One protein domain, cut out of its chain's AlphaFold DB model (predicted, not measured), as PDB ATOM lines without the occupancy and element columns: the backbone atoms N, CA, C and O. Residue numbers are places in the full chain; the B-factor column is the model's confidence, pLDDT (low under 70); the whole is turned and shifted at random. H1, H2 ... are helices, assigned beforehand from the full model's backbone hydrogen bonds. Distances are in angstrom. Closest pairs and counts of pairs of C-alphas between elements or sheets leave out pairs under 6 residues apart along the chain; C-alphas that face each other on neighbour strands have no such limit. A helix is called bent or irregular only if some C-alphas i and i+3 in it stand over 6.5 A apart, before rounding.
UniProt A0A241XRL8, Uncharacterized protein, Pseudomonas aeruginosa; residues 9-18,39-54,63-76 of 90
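What this domain is: This is residues 9 to 18, 39 to 54 and 63 to 76 of the 90 residues of an uncharacterized protein of Pseudomonas aeruginosa (UniProt A0A241XRL8). Three short helices of equal residue count make a small group, with H3 in the middle, H2 packed on one side of it and H1 on another. They run broadly the same way but fan out, each tilted against its neighbour, and H1 and H2 come near each other at little more than one point. The printed part has 40 residues in three pieces, with three named helices in the order H1, H2, H3 and no named strand; the class is all helix. The whole is compact, with a radius of gyration of the C-alphas of 8.5 A, and its outline is rounded, spanning 23 by 20 by 17 A.

How they stand to each other: H3, residues 67 to 76, touches both other helices. H2, residues 41 to 50, touches it with 32 pairs of C-alphas within 8 A; the closest C-alphas are those of Tyr 49 and Gly 75, 4.1 A apart. H2 and H3 run the same way at a shallow tilt of 31 degrees, with their centres 6.7 A apart. H1, residues 9 to 18, touches H3 with 16 such pairs, the closest C-alphas being those of Phe 14 and Ala 70, 5.1 A apart. H1 and H3 run the same way at a tilt of 37 degrees, only just steep, and their centres are 8.3 A apart. H1 and H2 are close but not clearly touching: one pair of C-alphas, those of Met 17 and Phe 45, lies within 8 A, at 7.7 A. These two run the same way at a steep tilt of 62 degrees, with centres 13.3 A apart. In H1, H2 and H3 every O i to N i+4 pair is within hydrogen-bond range.

Where its parts are: H3 runs from Pro 67, whose C-alpha is at (-0.816, 11.304, 47.522), to Gln 76 at (-12.734, 4.646, 42.531), 14.5 A from first to last C-alpha. H2 runs from Gly 41 to Arg 50 and is 14.5 A long, measured the same way. H1 runs from Ile 9, with its C-alpha at (-2.244, 19.185, 47.877), to Val 18, a length of 14.4 A. No helix is bent or irregular.

The domain as a whole: The C-alphas of Ile 9 and Arg 50 are the two farthest apart, at 24.0 A. The printed part has two cuts. Residues 19 to 38 are not printed, and C-alphas 18 and 39 are 17.3 A apart across that cut, in the link from H1 to H2. Residues 55 to 62 are not printed, and C-alphas 54 and 63 are 10.4 A apart across that cut, in the link from H2 to H3. The mean pLDDT of the printed part is 82.4; residue 39 and residues 53 to 54 are under 70.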
ATOM      1  N   ILE A   9      -3.222  20.021  48.592       84.50
ATOM      2  CA  ILE A   9      -2.244  19.185  47.877       84.50
ATOM      3  C   ILE A   9      -2.907  17.884  47.405       84.50
ATOM      4  O   ILE A   9      -2.821  17.510  46.237       84.50
ATOM      5  N   LEU A  10      -3.646  17.223  48.298       84.94
ATOM      6  CA  LEU A  10      -4.376  15.991  47.983       84.94
ATOM      7  C   LEU A  10      -5.530  16.250  47.018       84.94
ATOM      8  O   LEU A  10      -5.808  15.433  46.140       84.94
ATOM      9  N   ARG A  11      -6.182  17.409  47.159       86.00
ATOM     10  CA  ARG A  11      -7.242  17.852  46.257       86.00
ATOM     11  C   ARG A  11      -6.713  17.998  44.828       86.00
ATOM     12  O   ARG A  11      -7.324  17.438  43.919       86.00
ATOM     13  N   ASN A  12      -5.577  18.677  44.650       86.94
ATOM     14  CA  ASN A  12      -4.919  18.846  43.353       86.94
ATOM     15  C   ASN A  12      -4.419  17.519  42.779       86.94
ATOM     16  O   ASN A  12      -4.562  17.288  41.580       86.94
ATOM     17  N   GLN A  13      -3.887  16.627  43.621       86.69
ATOM     18  CA  GLN A  13      -3.464  15.296  43.185       86.69
ATOM     19  C   GLN A  13      -4.647  14.476  42.653       86.69
ATOM     20  O   GLN A  13      -4.551  13.870  41.586       86.69
ATOM     21  N   PHE A  14      -5.774  14.482  43.370       87.94
ATOM     22  CA  PHE A  14      -7.000  13.816  42.933       87.94
ATOM     23  C   PHE A  14      -7.489  14.377  41.594       87.94
ATOM     24  O   PHE A  14      -7.764  13.609  40.675       87.94
ATOM     25  N   ASP A  15      -7.579  15.703  41.473       88.00
ATOM     26  CA  ASP A  15      -8.075  16.349  40.254       88.00
ATOM     27  C   ASP A  15      -7.158  16.077  39.053       88.00
ATOM     28  O   ASP A  15      -7.623  15.668  37.988       88.00
ATOM     29  N   SER A  16      -5.841  16.162  39.270       88.06
ATOM     30  CA  SER A  16      -4.833  15.833  38.262       88.06
ATOM     31  C   SER A  16      -4.967  14.391  37.776       88.06
ATOM     32  O   SER A  16      -4.941  14.156  36.571       88.06
ATOM     33  N   MET A  17      -5.161  13.425  38.681       87.06
ATOM     34  CA  MET A  17      -5.346  12.014  38.318       87.06
ATOM     35  C   MET A  17      -6.643  11.778  37.540       87.06
ATOM     36  O   MET A  17      -6.634  11.093  36.519       87.06
ATOM     37  N   VAL A  18      -7.753  12.391  37.961       87.12
ATOM     38  CA  VAL A  18      -9.024  12.325  37.222       87.12
ATOM     39  C   VAL A  18      -8.884  12.940  35.825       87.12
ATOM     40  O   VAL A  18      -9.370  12.372  34.846       87.12
ATOM     41  N   ALA A  39       5.406   3.784  39.183       63.09
ATOM     42  CA  ALA A  39       5.560   3.717  40.635       63.09
ATOM     43  C   ALA A  39       4.826   4.841  41.399       63.09
ATOM     44  O   ALA A  39       4.863   6.018  41.041       63.09
ATOM     45  N   GLY A  40       4.166   4.459  42.494       70.00
ATOM     46  CA  GLY A  40       3.485   5.370  43.414       70.00
ATOM     47  C   GLY A  40       2.062   5.731  42.983       70.00
ATOM     48  O   GLY A  40       1.098   5.106  43.426       70.00
ATOM     49  N   GLY A  41       1.917   6.778  42.166       71.25
ATOM     50  CA  GLY A  41       0.622   7.418  41.891       71.25
ATOM     51  C   GLY A  41      -0.297   6.626  40.957       71.25
ATOM     52  O   GLY A  41      -1.470   6.421  41.279       71.25
ATOM     53  N   GLY A  42       0.236   6.151  39.824       79.25
ATOM     54  CA  GLY A  42      -0.533   5.398  38.826       79.25
ATOM     55  C   GLY A  42      -0.965   4.027  39.343       79.25
ATOM     56  O   GLY A  42      -2.116   3.625  39.178       79.25
ATOM     57  N   GLN A  43      -0.082   3.343  40.075       84.00
ATOM     58  CA  GLN A  43      -0.415   2.069  40.712       84.00
ATOM     59  C   GLN A  43      -1.567   2.229  41.723       84.00
ATOM     60  O   GLN A  43      -2.569   1.521  41.633       84.00
ATOM     61  N   ALA A  44      -1.491   3.199  42.640       84.88
ATOM     62  CA  ALA A  44      -2.562   3.430  43.612       84.88
ATOM     63  C   ALA A  44      -3.903   3.775  42.936       84.88
ATOM     64  O   ALA A  44      -4.949   3.280  43.366       84.88
ATOM     65  N   PHE A  45      -3.874   4.557  41.850       88.06
ATOM     66  CA  PHE A  45      -5.053   4.854  41.033       88.06
ATOM     67  C   PHE A  45      -5.711   3.583  40.489       88.06
ATOM     68  O   PHE A  45      -6.901   3.362  40.723       88.06
ATOM     69  N   TRP A  46      -4.945   2.715  39.825       86.94
ATOM     70  CA  TRP A  46      -5.478   1.489  39.228       86.94
ATOM     71  C   TRP A  46      -5.963   0.477  40.267       86.94
ATOM     72  O   TRP A  46      -6.979  -0.180  40.040       86.94
ATOM     73  N   HIS A  47      -5.324   0.395  41.437       86.62
ATOM     74  CA  HIS A  47      -5.857  -0.379  42.566       86.62
ATOM     75  C   HIS A  47      -7.237   0.144  42.993       86.62
ATOM     76  O   HIS A  47      -8.180  -0.633  43.138       86.62
ATOM     77  N   GLY A  48      -7.398   1.464  43.113       85.75
ATOM     78  CA  GLY A  48      -8.686   2.083  43.433       85.75
ATOM     79  C   GLY A  48      -9.738   1.834  42.364       85.75
ATOM     80  O   GLY A  48     -10.863   1.455  42.681       85.75
ATOM     81  N   TYR A  49      -9.349   1.953  41.096       85.50
ATOM     82  CA  TYR A  49     -10.197   1.638  39.953       85.50
ATOM     83  C   TYR A  49     -10.683   0.183  39.982       85.50
ATOM     84  O   TYR A  49     -11.859  -0.096  39.775       85.50
ATOM     85  N   ARG A  50      -9.804  -0.764  40.323       85.06
ATOM     86  CA  ARG A  50     -10.130  -2.194  40.445       85.06
ATOM     87  C   ARG A  50     -10.866  -2.539  41.741       85.06
ATOM     88  O   ARG A  50     -11.418  -3.632  41.832       85.06
ATOM     89  N   GLY A  51     -10.971  -1.604  42.686       80.31
ATOM     90  CA  GLY A  51     -11.580  -1.835  43.996       80.31
ATOM     91  C   GLY A  51     -10.682  -2.639  44.940       80.31
ATOM     92  O   GLY A  51     -11.157  -3.164  45.939       80.31
ATOM     93  N   THR A  52      -9.391  -2.744  44.628       78.44
ATOM     94  CA  THR A  52      -8.392  -3.452  45.431       78.44
ATOM     95  C   THR A  52      -7.748  -2.500  46.433       78.44
ATOM     96  O   THR A  52      -7.536  -1.317  46.155       78.44
ATOM     97  N   THR A  53      -7.413  -3.006  47.615       67.12
ATOM     98  CA  THR A  53      -6.605  -2.271  48.589       67.12
ATOM     99  C   THR A  53      -5.168  -2.124  48.084       67.12
ATOM    100  O   THR A  53      -4.638  -2.978  47.371       67.12
ATOM    101  N   PHE A  54      -4.550  -0.988  48.401       66.19
ATOM    102  CA  PHE A  54      -3.139  -0.728  48.135       66.19
ATOM    103  C   PHE A  54      -2.364  -0.949  49.442       66.19
ATOM    104  O   PHE A  54      -2.688  -0.316  50.449       66.19
ATOM    105  N   ASP A  63      -2.209   7.455  56.552       71.81
ATOM    106  CA  ASP A  63      -2.315   6.875  55.204       71.81
ATOM    107  C   ASP A  63      -3.308   7.644  54.325       71.81
ATOM    108  O   ASP A  63      -3.066   7.886  53.139       71.81
ATOM    109  N   LYS A  64      -4.414   8.101  54.925       74.81
ATOM    110  CA  LYS A  64      -5.454   8.910  54.265       74.81
ATOM    111  C   LYS A  64      -5.000  10.330  53.905       74.81
ATOM    112  O   LYS A  64      -5.736  11.045  53.225       74.81
ATOM    113  N   GLN A  65      -3.812  10.743  54.339       77.69
ATOM    114  CA  GLN A  65      -3.207  12.035  54.011       77.69
ATOM    115  C   GLN A  65      -2.073  11.922  52.987       77.69
ATOM    116  O   GLN A  65      -1.335  12.881  52.774       77.69
ATOM    117  N   THR A  66      -1.949  10.775  52.317       80.88
ATOM    118  CA  THR A  66      -0.909  10.545  51.311       80.88
ATOM    119  C   THR A  66      -1.401  10.804  49.878       80.88
ATOM    120  O   THR A  66      -2.579  10.584  49.565       80.88
ATOM    121  N   PRO A  67      -0.502  11.195  48.952       81.00
ATOM    122  CA  PRO A  67      -0.816  11.304  47.522       81.00
ATOM    123  C   PRO A  67      -1.321   9.986  46.911       81.00
ATOM    124  O   PRO A  67      -2.134   9.995  45.979       81.00
ATOM    125  N   ALA A  68      -0.879   8.845  47.452       82.69
ATOM    126  CA  ALA A  68      -1.340   7.520  47.050       82.69
ATOM    127  C   ALA A  68      -2.837   7.332  47.346       82.69
ATOM    128  O   ALA A  68      -3.582   6.886  46.475       82.69
ATOM    129  N   TYR A  69      -3.313   7.757  48.522       83.62
ATOM    130  CA  TYR A  69      -4.737   7.683  48.856       83.62
ATOM    131  C   TYR A  69      -5.598   8.580  47.962       83.62
ATOM    132  O   TYR A  69      -6.668   8.163  47.509       83.62
ATOM    133  N   ALA A  70      -5.125   9.792  47.658       87.12
ATOM    134  CA  ALA A  70      -5.803  10.685  46.720       87.12
ATOM    135  C   ALA A  70      -5.942  10.053  45.327       87.12
ATOM    136  O   ALA A  70      -7.024  10.085  44.737       87.12
ATOM    137  N   SER A  71      -4.879   9.403  44.851       87.81
ATOM    138  CA  SER A  71      -4.861   8.698  43.566       87.81
ATOM    139  C   SER A  71      -5.808   7.486  43.573       87.81
ATOM    140  O   SER A  71      -6.624   7.334  42.668       87.81
ATOM    141  N   TRP A  72      -5.808   6.682  44.641       87.69
ATOM    142  CA  TRP A  72      -6.733   5.553  44.816       87.69
ATOM    143  C   TRP A  72      -8.205   5.984  44.834       87.69
ATOM    144  O   TRP A  72      -9.052   5.397  44.156       87.69
ATOM    145  N   ARG A  73      -8.529   7.066  45.554       86.94
ATOM    146  CA  ARG A  73      -9.882   7.643  45.555       86.94
ATOM    147  C   ARG A  73     -10.285   8.159  44.176       86.94
ATOM    148  O   ARG A  73     -11.454   8.020  43.817       86.94
ATOM    149  N   ALA A  74      -9.355   8.741  43.416       88.44
ATOM    150  CA  ALA A  74      -9.608   9.171  42.041       88.44
ATOM    151  C   ALA A  74      -9.974   7.979  41.149       88.44
ATOM    152  O   ALA A  74     -10.963   8.058  40.423       88.44
ATOM    153  N   GLY A  75      -9.262   6.855  41.277       88.25
ATOM    154  CA  GLY A  75      -9.571   5.609  40.570       88.25
ATOM    155  C   GLY A  75     -10.976   5.089  40.874       88.25
ATOM    156  O   GLY A  75     -11.747   4.833  39.952       88.25
ATOM    157  N   GLN A  76     -11.364   5.026  42.154       87.94
ATOM    158  CA  GLN A  76     -12.734   4.646  42.531       87.94
ATOM    159  C   GLN A  76     -13.787   5.593  41.965       87.94
ATOM    160  O   GLN A  76     -14.832   5.147  41.505       87.94
TER     161      GLN A  76